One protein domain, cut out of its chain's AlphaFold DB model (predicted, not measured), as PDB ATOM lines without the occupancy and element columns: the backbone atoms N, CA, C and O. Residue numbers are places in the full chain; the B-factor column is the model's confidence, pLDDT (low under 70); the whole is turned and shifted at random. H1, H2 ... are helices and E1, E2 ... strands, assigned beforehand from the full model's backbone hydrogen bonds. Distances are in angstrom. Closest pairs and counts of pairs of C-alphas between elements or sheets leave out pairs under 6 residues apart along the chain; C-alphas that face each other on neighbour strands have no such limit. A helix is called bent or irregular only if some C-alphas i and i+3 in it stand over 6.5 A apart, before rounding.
ATOM      1  N   THR A 196     -14.760  47.768   6.490       58.56
ATOM      2  CA  THR A 196     -16.120  47.232   6.449       58.56
ATOM      3  C   THR A 196     -16.118  45.932   7.239       58.56
ATOM      4  O   THR A 196     -15.471  44.958   6.843       58.56
ATOM      5  N   THR A 197     -16.810  45.898   8.372       57.22
ATOM      6  CA  THR A 197     -17.160  44.636   9.029       57.22
ATOM      7  C   THR A 197     -18.261  43.976   8.210       57.22
ATOM      8  O   THR A 197     -19.321  44.567   8.027       57.22
ATOM      9  N   LYS A 198     -18.021  42.769   7.683       53.34
ATOM     10  CA  LYS A 198     -19.110  41.976   7.095       53.34
ATOM     11  C   LYS A 198     -20.053  41.564   8.224       53.34
ATOM     12  O   LYS A 198     -19.612  40.921   9.173       53.34
ATOM     13  N   GLU A 199     -21.336  41.885   8.092       50.44
ATOM     14  CA  GLU A 199     -22.399  41.528   9.051       50.44
ATOM     15  C   GLU A 199     -22.507  40.013   9.300       50.44
ATOM     16  O   GLU A 199     -23.005  39.584  10.331       50.44
ATOM     17  N   THR A 200     -21.960  39.191   8.401       56.16
ATOM     18  CA  THR A 200     -21.941  37.729   8.519       56.16
ATOM     19  C   THR A 200     -20.870  37.169   9.462       56.16
ATOM     20  O   THR A 200     -21.007  36.020   9.860       56.16
ATOM     21  N   ASN A 201     -19.822  37.923   9.838       59.62
ATOM     22  CA  ASN A 201     -18.789  37.477  10.792       59.62
ATOM     23  C   ASN A 201     -18.150  38.676  11.526       59.62
ATOM     24  O   ASN A 201     -17.206  39.290  11.026       59.62
ATOM     25  N   SER A 202     -18.612  38.976  12.745       63.88
ATOM     26  CA  SER A 202     -18.164  40.119  13.575       63.88
ATOM     27  C   SER A 202     -16.663  40.122  13.920       63.88
ATOM     28  O   SER A 202     -16.081  41.176  14.221       63.88
ATOM     29  N   ASN A 203     -16.029  38.952  13.832       78.00
ATOM     30  CA  ASN A 203     -14.615  38.740  14.130       78.00
ATOM     31  C   ASN A 203     -13.685  39.020  12.943       78.00
ATOM     32  O   ASN A 203     -12.479  39.109  13.152       78.00
ATOM     33  N   VAL A 204     -14.193  39.192  11.717       79.75
ATOM     34  CA  VAL A 204     -13.357  39.430  10.529       79.75
ATOM     35  C   VAL A 204     -13.494  40.876  10.058       79.75
ATOM     36  O   VAL A 204     -14.562  41.331   9.654       79.75
ATOM     37  N   GLU A 205     -12.382  41.602  10.069       79.75
ATOM     38  CA  GLU A 205     -12.258  42.927   9.470       79.75
ATOM     39  C   GLU A 205     -11.774  42.825   8.027       79.75
ATOM     40  O   GLU A 205     -10.811  42.119   7.721       79.75
ATOM     41  N   ILE A 206     -12.410  43.586   7.140       81.62
ATOM     42  CA  ILE A 206     -11.930  43.775   5.774       81.62
ATOM     43  C   ILE A 206     -11.199  45.104   5.712       81.62
ATOM     44  O   ILE A 206     -11.784  46.158   5.950       81.62
ATOM     45  N   LEU A 207      -9.910  45.037   5.403       81.12
ATOM     46  CA  LEU A 207      -9.036  46.183   5.221       81.12
ATOM     47  C   LEU A 207      -8.845  46.410   3.723       81.12
ATOM     48  O   LEU A 207      -8.176  45.624   3.054       81.12
ATOM     49  N   SER A 208      -9.415  47.492   3.202       81.94
ATOM     50  CA  SER A 208      -9.096  47.972   1.856       81.94
ATOM     51  C   SER A 208      -7.838  48.841   1.917       81.94
ATOM     52  O   SER A 208      -7.798  49.880   2.577       81.94
ATOM     53  N   LEU A 209      -6.768  48.367   1.286       82.56
ATOM     54  CA  LEU A 209      -5.446  48.980   1.340       82.56
ATOM     55  C   LEU A 209      -5.154  49.686   0.019       82.56
ATOM     56  O   LEU A 209      -5.199  49.042  -1.032       82.56
ATOM     57  N   PRO A 210      -4.803  50.975   0.035       81.25
ATOM     58  CA  PRO A 210      -4.394  51.657  -1.180       81.25
ATOM     59  C   PRO A 210      -3.025  51.149  -1.666       81.25
ATOM     60  O   PRO A 210      -2.230  50.657  -0.860       81.25
ATOM     61  N   PRO A 211      -2.696  51.325  -2.961       76.81
ATOM     62  CA  PRO A 211      -1.454  50.816  -3.559       76.81
ATOM     63  C   PRO A 211      -0.162  51.272  -2.863       76.81
ATOM     64  O   PRO A 211       0.857  50.584  -2.912       76.81
ATOM     65  N   SER A 212      -0.183  52.446  -2.228       78.44
ATOM     66  CA  SER A 212       0.964  53.021  -1.521       78.44
ATOM     67  C   SER A 212       1.247  52.345  -0.176       78.44
ATOM     68  O   SER A 212       2.373  52.413   0.326       78.44
ATOM     69  N   MET A 213       0.251  51.688   0.419       81.38
ATOM     70  CA  MET A 213       0.327  51.189   1.782       81.38
ATOM     71  C   MET A 213       0.876  49.764   1.816       81.38
ATOM     72  O   MET A 213       0.249  48.816   1.352       81.38
ATOM     73  N   LYS A 214       2.066  49.611   2.400       82.69
ATOM     74  CA  LYS A 214       2.769  48.320   2.485       82.69
ATOM     75  C   LYS A 214       2.717  47.677   3.862       82.69
ATOM     76  O   LYS A 214       3.086  46.520   3.982       82.69
ATOM     77  N   ILE A 215       2.304  48.410   4.893       87.12
ATOM     78  CA  ILE A 215       2.323  47.952   6.286       87.12
ATOM     79  C   ILE A 215       0.893  47.897   6.796       87.12
ATOM     80  O   ILE A 215       0.143  48.855   6.616       87.12
ATOM     81  N   ILE A 216       0.532  46.801   7.461       87.12
ATOM     82  CA  ILE A 216      -0.775  46.633   8.089       87.12
ATOM     83  C   ILE A 216      -0.652  46.256   9.559       87.12
ATOM     84  O   ILE A 216       0.343  45.686  10.010       87.12
ATOM     85  N   ARG A 217      -1.705  46.569  10.311       87.62
ATOM     86  CA  ARG A 217      -1.854  46.163  11.705       87.62
ATOM     87  C   ARG A 217      -2.296  44.704  11.776       87.62
ATOM     88  O   ARG A 217      -3.326  44.349  11.200       87.62
ATOM     89  N   VAL A 218      -1.524  43.899  12.498       86.38
ATOM     90  CA  VAL A 218      -1.717  42.452  12.645       86.38
ATOM     91  C   VAL A 218      -2.705  42.133  13.764       86.38
ATOM     92  O   VAL A 218      -3.495  41.205  13.632       86.38
ATOM     93  N   THR A 219      -2.675  42.912  14.842       85.38
ATOM     94  CA  THR A 219      -3.508  42.731  16.041       85.38
ATOM     95  C   THR A 219      -4.634  43.759  16.127       85.38
ATOM     96  O   THR A 219      -4.686  44.732  15.370       85.38
ATOM     97  N   ASN A 220      -5.509  43.605  17.119       83.62
ATOM     98  CA  ASN A 220      -6.536  44.601  17.443       83.62
ATOM     99  C   ASN A 220      -5.942  45.911  17.983       83.62
ATOM    100  O   ASN A 220      -6.465  46.991  17.708       83.62
ATOM    101  N   LYS A 221      -4.821  45.837  18.712       80.81
ATOM    102  CA  LYS A 221      -4.143  47.009  19.284       80.81
ATOM    103  C   LYS A 221      -3.186  47.661  18.284       80.81
ATOM    104  O   LYS A 221      -2.647  46.996  17.400       80.81
ATOM    105  N   MET A 222      -2.978  48.971  18.427       79.19
ATOM    106  CA  MET A 222      -1.975  49.742  17.679       79.19
ATOM    107  C   MET A 222      -0.554  49.432  18.170       79.19
ATOM    108  O   MET A 222      -0.375  49.032  19.317       79.19
ATOM    109  N   LYS A 223       0.464  49.700  17.339       77.12
ATOM    110  CA  LYS A 223       1.879  49.417  17.653       77.12
ATOM    111  C   LYS A 223       2.350  49.989  18.999       77.12
ATOM    112  O   LYS A 223       3.070  49.322  19.728       77.12
ATOM    113  N   GLY A 224       1.916  51.201  19.350       76.56
ATOM    114  CA  GLY A 224       2.276  51.848  20.621       76.56
ATOM    115  C   GLY A 224       1.559  51.294  21.859       76.56
ATOM    116  O   GLY A 224       1.971  51.588  22.970       76.56
ATOM    117  N   ALA A 225       0.514  50.484  21.680       80.69
ATOM    118  CA  ALA A 225      -0.296  49.905  22.755       80.69
ATOM    119  C   ALA A 225      -0.074  48.383  22.894       80.69
ATOM    120  O   ALA A 225      -0.984  47.655  23.289       80.69
ATOM    121  N   GLY A 226       1.106  47.892  22.493       78.19
ATOM    122  CA  GLY A 226       1.442  46.461  22.493       78.19
ATOM    123  C   GLY A 226       0.908  45.683  21.284       78.19
ATOM    124  O   GLY A 226       0.842  44.462  21.319       78.19
ATOM    125  N   GLY A 227       0.481  46.374  20.225       83.00
ATOM    126  CA  GLY A 227       0.060  45.743  18.979       83.00
ATOM    127  C   GLY A 227       1.208  45.436  18.019       83.00
ATOM    128  O   GLY A 227       2.259  46.074  18.057       83.00
ATOM    129  N   GLU A 228       0.984  44.505  17.095       84.88
ATOM    130  CA  GLU A 228       1.956  44.141  16.063       84.88
ATOM    131  C   GLU A 228       1.569  44.722  14.688       84.88
ATOM    132  O   GLU A 228       0.390  44.847  14.335       84.88
ATOM    133  N   THR A 229       2.576  45.088  13.893       88.94
ATOM    134  CA  THR A 229       2.430  45.534  12.500       88.94
ATOM    135  C   THR A 229       3.366  44.739  11.607       88.94
ATOM    136  O   THR A 229       4.523  44.553  11.976       88.94
ATOM    137  N   ALA A 230       2.910  44.362  10.417       89.12
ATOM    138  CA  ALA A 230       3.705  43.606   9.457       89.12
ATOM    139  C   ALA A 230       3.590  44.194   8.052       89.12
ATOM    140  O   ALA A 230       2.603  44.853   7.712       89.12
ATOM    141  N   SER A 231       4.611  43.950   7.233       90.31
ATOM    142  CA  SER A 231       4.559  44.264   5.809       90.31
ATOM    143  C   SER A 231       3.647  43.277   5.076       90.31
ATOM    144  O   SER A 231       3.650  42.082   5.371       90.31
ATOM    145  N   LEU A 232       2.922  43.749   4.062       88.00
ATOM    146  CA  LEU A 232       2.154  42.900   3.149       88.00
ATOM    147  C   LEU A 232       3.040  41.859   2.467       88.00
ATOM    148  O   LEU A 232       2.614  40.722   2.278       88.00
ATOM    149  N   ASP A 233       4.277  42.224   2.132       88.69
ATOM    150  CA  ASP A 233       5.222  41.297   1.511       88.69
ATOM    151  C   ASP A 233       5.660  40.197   2.482       88.69
ATOM    152  O   ASP A 233       5.830  39.050   2.070       88.69
ATOM    153  N   ASP A 234       5.798  40.515   3.769       90.12
ATOM    154  CA  ASP A 234       6.156  39.527   4.790       90.12
ATOM    155  C   ASP A 234       5.013  38.545   5.024       90.12
ATOM    156  O   ASP A 234       5.247  37.339   5.091       90.12
ATOM    157  N   ILE A 235       3.775  39.044   5.058       87.94
ATOM    158  CA  ILE A 235       2.577  38.210   5.177       87.94
ATOM    159  C   ILE A 235       2.447  37.282   3.965       87.94
ATOM    160  O   ILE A 235       2.189  36.091   4.125       87.94
ATOM    161  N   ARG A 236       2.705  37.789   2.752       85.69
ATOM    162  CA  ARG A 236       2.706  36.980   1.521       85.69
ATOM    163  C   ARG A 236       3.793  35.904   1.523       85.69
ATOM    164  O   ARG A 236       3.539  34.784   1.096       85.69
ATOM    165  N   LYS A 237       5.005  36.235   1.983       89.31
ATOM    166  CA  LYS A 237       6.144  35.300   2.018       89.31
ATOM    167  C   LYS A 237       6.025  34.266   3.136       89.31
ATOM    168  O   LYS A 237       6.519  33.150   2.983       89.31
ATOM    169  N   LYS A 238       5.423  34.640   4.265       87.25
ATOM    170  CA  LYS A 238       5.306  33.813   5.471       87.25
ATOM    171  C   LYS A 238       3.853  33.773   5.959       87.25
ATOM    172  O   LYS A 238       3.571  34.248   7.061       87.25
ATOM    173  N   PRO A 239       2.932  33.160   5.197       83.25
ATOM    174  CA  PRO A 239       1.527  33.077   5.599       83.25
ATOM    175  C   PRO A 239       1.343  32.313   6.921       83.25
ATOM    176  O   PRO A 239       0.426  32.592   7.681       83.25
ATOM    177  N   THR A 240       2.260  31.401   7.255       83.31
ATOM    178  CA  THR A 240       2.246  30.623   8.504       83.31
ATOM    179  C   THR A 240       2.491  31.463   9.759       83.31
ATOM    180  O   THR A 240       2.066  31.075  10.842       83.31
ATOM    181  N   TRP A 241       3.167  32.609   9.635       83.62
ATOM    182  CA  TRP A 241       3.393  33.552  10.739       83.62
ATOM    183  C   TRP A 241       2.205  34.482  10.989       83.62
ATOM    184  O   TRP A 241       2.119  35.096  12.058       83.62
ATOM    185  N   PHE A 242       1.309  34.582  10.010       87.75
ATOM    186  CA  PHE A 242       0.131  35.440  10.032       87.75
ATOM    187  C   PHE A 242      -1.099  34.652   9.554       87.75
ATOM    188  O   PHE A 242      -1.738  35.050   8.578       87.75
ATOM    189  N   PRO A 243      -1.428  33.517  10.204       83.94
ATOM    190  CA  PRO A 243      -2.454  32.595   9.711       83.94
ATOM    191  C   PRO A 243      -3.858  33.216   9.691       83.94
ATOM    192  O   PRO A 243      -4.727  32.779   8.943       83.94
ATOM    193  N   HIS A 244      -4.067  34.260  10.488       86.38
ATOM    194  CA  HIS A 244      -5.318  34.995  10.644       86.38
ATOM    195  C   HIS A 244      -5.486  36.173   9.678       86.38
ATOM    196  O   HIS A 244      -6.473  36.910   9.754       86.38
ATOM    197  N   ILE A 245      -4.513  36.391   8.787       87.62
ATOM    198  CA  ILE A 245      -4.564  37.434   7.765       87.62
ATOM    199  C   ILE A 245      -4.519  36.780   6.393       87.62
ATOM    200  O   ILE A 245      -3.501  36.233   5.970       87.62
ATOM    201  N   LYS A 246      -5.613  36.917   5.647       87.00
ATOM    202  CA  LYS A 246      -5.711  36.476   4.261       87.00
ATOM    203  C   LYS A 246      -5.723  37.686   3.337       87.00
ATOM    204  O   LYS A 246      -6.678  38.456   3.306       87.00
ATOM    205  N   ILE A 247      -4.653  37.853   2.564       84.62
ATOM    206  CA  ILE A 247      -4.561  38.911   1.554       84.62
ATOM    207  C   ILE A 247      -5.190  38.396   0.260       84.62
ATOM    208  O   ILE A 247      -4.671  37.459  -0.348       84.62
ATOM    209  N   MET A 248      -6.282  39.019  -0.171       79.56
ATOM    210  CA  MET A 248      -6.889  38.793  -1.478       79.56
ATOM    211  C   MET A 248      -6.307  39.829  -2.444       79.56
ATOM    212  O   MET A 248      -6.414  41.034  -2.235       79.56
ATOM    213  N   VAL A 249      -5.647  39.372  -3.510       66.19
ATOM    214  CA  VAL A 249      -5.080  40.257  -4.548       66.19
ATOM    215  C   VAL A 249      -6.153  40.633  -5.580       66.19
ATOM    216  O   VAL A 249      -5.867  40.800  -6.762       66.19
ATOM    217  N   GLU A 250      -7.407  40.746  -5.147       65.06
ATOM    218  CA  GLU A 250      -8.437  41.377  -5.963       65.06
ATOM    219  C   GLU A 250      -8.087  42.857  -6.043       65.06
ATOM    220  O   GLU A 250      -8.015  43.554  -5.031       65.06
ATOM    221  N   LYS A 251      -7.749  43.298  -7.255       62.06
ATOM    222  CA  LYS A 251      -7.565  44.710  -7.546       62.06
ATOM    223  C   LYS A 251      -8.953  45.278  -7.765       62.06
ATOM    224  O   LYS A 251      -9.568  44.998  -8.791       62.06
ATOM    225  N   ASP A 252      -9.415  46.097  -6.830       64.81
ATOM    226  CA  ASP A 252     -10.558  46.964  -7.103       64.81
ATOM    227  C   ASP A 252     -10.250  47.838  -8.330       64.81
ATOM    228  O   ASP A 252      -9.087  48.040  -8.692       64.81
ATOM    229  N   SER A 253     -11.269  48.453  -8.935       65.38
ATOM    230  CA  SER A 253     -11.107  49.418 -10.041       65.38
ATOM    231  C   SER A 253     -10.131  50.569  -9.734       65.38
ATOM    232  O   SER A 253      -9.648  51.243 -10.639       65.38
ATOM    233  N   ARG A 254      -9.801  50.768  -8.452       66.81
ATOM    234  CA  ARG A 254      -8.856  51.761  -7.920       66.81
ATOM    235  C   ARG A 254      -7.457  51.199  -7.612       66.81
ATOM    236  O   ARG A 254      -6.612  51.920  -7.090       66.81
ATOM    237  N   GLY A 255      -7.208  49.917  -7.884       70.50
ATOM    238  CA  GLY A 255      -5.946  49.228  -7.591       70.50
ATOM    239  C   GLY A 255      -5.718  48.902  -6.111       70.50
ATOM    240  O   GLY A 255      -4.598  48.556  -5.732       70.50
ATOM    241  N   CYS A 256      -6.745  49.018  -5.267       77.19
ATOM    242  CA  CYS A 256      -6.650  48.687  -3.848       77.19
ATOM    243  C   CYS A 256      -6.487  47.175  -3.645       77.19
ATOM    244  O   CYS A 256      -7.042  46.382  -4.397       77.19
ATOM    245  N   THR A 257      -5.713  46.786  -2.631       78.12
ATOM    246  CA  THR A 257      -5.582  45.394  -2.177       78.12
ATOM    247  C   THR A 257      -6.534  45.161  -1.012       78.12
ATOM    248  O   THR A 257      -6.524  45.936  -0.057       78.12
ATOM    249  N   VAL A 258      -7.305  44.080  -1.043       83.00
ATOM    250  CA  VAL A 258      -8.230  43.730   0.041       83.00
ATOM    251  C   VAL A 258      -7.582  42.693   0.959       83.00
ATOM    252  O   VAL A 258      -7.202  41.605   0.533       83.00
ATOM    253  N   ALA A 259      -7.437  43.009   2.242       83.88
ATOM    254  CA  ALA A 259      -6.952  42.070   3.247       83.88
ATOM    255  C   ALA A 259      -8.069  41.723   4.235       83.88
ATOM    256  O   ALA A 259      -8.636  42.599   4.881       83.88
ATOM    257  N   HIS A 260      -8.353  40.435   4.379       85.00
ATOM    258  CA  HIS A 260      -9.224  39.909   5.422       85.00
ATOM    259  C   HIS A 260      -8.375  39.617   6.653       85.00
ATOM    260  O   HIS A 260      -7.444  38.814   6.587       85.00
ATOM    261  N   ARG A 261      -8.685  40.266   7.770       87.06
ATOM    262  CA  ARG A 261      -7.992  40.084   9.043       87.06
ATOM    263  C   ARG A 261      -8.982  39.636  10.101       87.06
ATOM    264  O   ARG A 261      -9.943  40.344  10.376       87.06
ATOM    265  N   GLU A 262      -8.701  38.530  10.763       86.00
ATOM    266  CA  GLU A 262      -9.420  38.165  11.981       86.00
ATOM    267  C   GLU A 262      -8.927  38.996  13.178       86.00
ATOM    268  O   GLU A 262      -7.726  39.235  13.351       86.00
ATOM    269  N   LYS A 263      -9.865  39.489  13.987       82.88
ATOM    270  CA  LYS A 263      -9.599  40.298  15.173       82.88
ATOM    271  C   LYS A 263      -8.967  39.441  16.260       82.88
ATOM    272  O   LYS A 263      -9.654  38.677  16.927       82.88
ATOM    273  N   ILE A 264      -7.673  39.629  16.489       84.00
ATOM    274  CA  ILE A 264      -6.913  38.889  17.497       84.00
ATOM    275  C   ILE A 264      -6.259  39.838  18.493       84.00
ATOM    276  O   ILE A 264      -5.690  40.883  18.144       84.00
ATOM    277  N   GLU A 265      -6.362  39.457  19.760       85.25
ATOM    278  CA  GLU A 265      -5.650  40.095  20.856       85.25
ATOM    279  C   GLU A 265      -4.155  39.762  20.789       85.25
ATOM    280  O   GLU A 265      -3.803  38.647  20.405       85.25
ATOM    281  N   PRO A 266      -3.264  40.695  21.169       81.62
ATOM    282  CA  PRO A 266      -1.821  40.460  21.105       81.62
ATOM    283  C   PRO A 266      -1.360  39.186  21.821       81.62
ATOM    284  O   PRO A 266      -0.510  38.479  21.297       81.62
ATOM    285  N   GLU A 267      -1.964  38.859  22.962       84.75
ATOM    286  CA  GLU A 267      -1.619  37.679  23.768       84.75
ATOM    287  C   GLU A 267      -1.914  36.369  23.023       84.75
ATOM    288  O   GLU A 267      -1.094  35.458  23.000       84.75
ATOM    289  N   ARG A 268      -3.039  36.307  22.300       83.25
ATOM    290  CA  ARG A 268      -3.454  35.116  21.536       83.25
ATOM    291  C   ARG A 268      -2.680  34.922  20.229       83.25
ATOM    292  O   ARG A 268      -2.805  33.880  19.584       83.25
ATOM    293  N   LEU A 269      -1.903  35.917  19.798       82.31
ATOM    294  CA  LEU A 269      -1.170  35.858  18.534       82.31
ATOM    295  C   LEU A 269      -0.057  34.802  18.562       82.31
ATOM    296  O   LEU A 269       0.172  34.114  17.565       82.31
ATOM    297  N   GLU A 270       0.638  34.670  19.691       83.19
ATOM    298  CA  GLU A 270       1.716  33.690  19.855       83.19
ATOM    299  C   GLU A 270       1.178  32.258  19.851       83.19
ATOM    300  O   GLU A 270       1.726  31.389  19.164       83.19
ATOM    301  N   ASP A 271       0.055  32.027  20.530       84.88
ATOM    302  CA  ASP A 271      -0.614  30.727  20.560       84.88
ATOM    303  C   ASP A 271      -1.063  30.288  19.167       84.88
ATOM    304  O   ASP A 271      -0.774  29.164  18.753       84.88
ATOM    305  N   LEU A 272      -1.661  31.196  18.391       82.81
ATOM    306  CA  LEU A 272      -2.078  30.919  17.012       82.81
ATOM    307  C   LEU A 272      -0.900  30.568  16.100       82.81
ATOM    308  O   LEU A 272      -0.987  29.641  15.287       82.81
ATOM    309  N   ARG A 273       0.228  31.271  16.248       85.50
ATOM    310  CA  ARG A 273       1.463  30.957  15.512       85.50
ATOM    311  C   ARG A 273       1.964  29.561  15.864       85.50
ATOM    312  O   ARG A 273       2.288  28.772  14.974       85.50
ATOM    313  N   ASN A 274       2.005  29.241  17.151       86.00
ATOM    314  CA  ASN A 274       2.479  27.952  17.640       86.00
ATOM    315  C   ASN A 274       1.559  26.804  17.214       86.00
ATOM    316  O   ASN A 274       2.045  25.755  16.779       86.00
ATOM    317  N   GLU A 275       0.247  26.995  17.293       86.00
ATOM    318  CA  GLU A 275      -0.744  26.006  16.891       86.00
ATOM    319  C   GLU A 275      -0.678  25.724  15.387       86.00
ATOM    320  O   GLU A 275      -0.584  24.562  14.977       86.00
ATOM    321  N   HIS A 276      -0.627  26.768  14.557       85.00
ATOM    322  CA  HIS A 276      -0.517  26.603  13.111       85.00
ATOM    323  C   HIS A 276       0.788  25.889  12.724       85.00
ATOM    324  O   HIS A 276       0.779  24.939  11.936       85.00
ATOM    325  N   MET A 277       1.913  26.270  13.337       83.69
ATOM    326  CA  MET A 277       3.203  25.602  13.126       83.69
ATOM    327  C   MET A 277       3.181  24.130  13.566       83.69
ATOM    328  O   MET A 277       3.800  23.285  12.912       83.69
ATOM    329  N   LYS A 278       2.480  23.789  14.658       85.00
ATOM    330  CA  LYS A 278       2.291  22.394  15.098       85.00
ATOM    331  C   LYS A 278       1.463  21.599  14.083       85.00
ATOM    332  O   LYS A 278       1.890  20.508  13.697       85.00
ATOM    333  N   ARG A 279       0.345  22.152  13.599       80.19
ATOM    334  CA  ARG A 279      -0.511  21.527  12.570       80.19
ATOM    335  C   ARG A 279       0.254  21.286  11.265       80.19
ATOM    336  O   ARG A 279       0.201  20.190  10.712       80.19
ATOM    337  N   GLU A 280       1.048  22.256  10.820       81.44
ATOM    338  CA  GLU A 280       1.872  22.124   9.612       81.44
ATOM    339  C   GLU A 280       2.983  21.066   9.769       81.44
ATOM    340  O   GLU A 280       3.270  20.292   8.853       81.44
ATOM    341  N   LYS A 281       3.611  20.982  10.949       81.56
ATOM    342  CA  LYS A 281       4.585  19.918  11.246       81.56
ATOM    343  C   LYS A 281       3.928  18.534  11.252       81.56
ATOM    344  O   LYS A 281       4.557  17.578  10.798       81.56
ATOM    345  N   ALA A 282       2.694  18.418  11.744       81.00
ATOM    346  CA  ALA A 282       1.946  17.162  11.753       81.00
ATOM    347  C   ALA A 282       1.571  16.705  10.330       81.00
ATOM    348  O   ALA A 282       1.824  15.553   9.970       81.00
ATOM    349  N   SER A 283       1.081  17.609   9.474       73.50
ATOM    350  CA  SER A 283       0.710  17.277   8.087       73.50
ATOM    351  C   SER A 283       1.915  16.905   7.209       73.50
ATOM    352  O   SER A 283       1.838  15.984   6.388       73.50
ATOM    353  N   LYS A 284       3.075  17.541   7.424       72.81
ATOM    354  CA  LYS A 284       4.337  17.181   6.746       72.81
ATOM    355  C   LYS A 284       4.866  15.803   7.147       72.81
ATOM    356  O   LYS A 284       5.520  15.141   6.341       72.81
ATOM    357  N   LYS A 285       4.613  15.360   8.383       67.38
ATOM    358  CA  LYS A 285       4.960  13.998   8.821       67.38
ATOM    359  C   LYS A 285       4.046  12.956   8.174       67.38
ATOM    360  O   LYS A 285       4.552  11.929   7.735       67.38
TER     361      LYS A 285
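What this domain is: This is residues 196 to 285 of the 313 residues of an uncharacterized protein of Massarina eburnea CBS 473.64 (UniProt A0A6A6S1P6). A strongly twisted three-stranded sheet, E1, E5 and E4, makes one wall of a small body, with the short two-stranded hairpin of E2 and E3 set apart from E4 and E5. The short helix H1 follows E3 with no residue between them and only grazes the three-stranded sheet, while the long helix H2 leads off after the end of E5 as an arm along one side, apart from H1 and from E1, E2, E3 and E4. The printed part has 90 residues, with two named helices and five named strands in the order E1, E2, E3, H1, E4, E5, H2, and its class is mixed, helices and strands. The larger sheet has the order E1, E5, E4 and the smaller E2, E3, both antiparallel. The whole is compact, with a radius of gyration of the C-alphas of 13.8 A and spans of 43 by 31 by 27 A.

How they stand to each other: Residues 196 to 197 pair antiparallel with residues 205 to 206 of E1, residues 204 to 209. E1 is an edge strand and antiparallel to the inner strand E5, residues 257 to 262, with N 207 and O 259 at 2.8 A. On the other side of E5 is the edge strand E4, residues 245 to 251, antiparallel to it and forming a hairpin with it; N 246 and O 260 are 2.8 A apart. This sheet is only just strongly twisted, with C-alphas up to 4.1 A off its best plane. E2, residues 215 to 217, and E3, residues 229 to 231, are an antiparallel hairpin, with N 216 and O 230 at 2.9 A. H1, residues 232 to 237, only grazes the larger sheet with residues 232 to 236; its closest C-alphas to E4 are those of Arg 236 and Ile 247, 7.5 A apart. The closest C-alphas of E2 and H1 are those of Ile 215 and Leu 232, 5.9 A apart. H2, residues 266 to 285, is not on the larger sheet and is apart from H1. Every O i to N i+4 pair is within hydrogen-bond range in H1, and 14 of 16 are in H2.

Where its parts are: E1 begins at C-alpha 204 (-13.357, 39.430, 10.529) and is 15.4 A long; E2 and E3 are 7.1 A each. H1 is 8.7 A long from C-alpha 232 (2.154, 42.900, 3.149). E4 measures 17.2 A and E5 16.4 A. H2 is 30.0 A long and ends at C-alpha 285 (4.960, 13.998, 8.821); it is irregular, but only just, with C-alphas 267 and 270 at 6.51 A.

The domain as a whole: The two C-alphas farthest apart are those of Arg 254 and Lys 285, 43.6 A. The printed part has no cut. The link from E2 to E3, 11 residues, is long. The mean pLDDT of the printed part is 79.8, and residues 196 to 202, 249 to 254 and 285 are under 70.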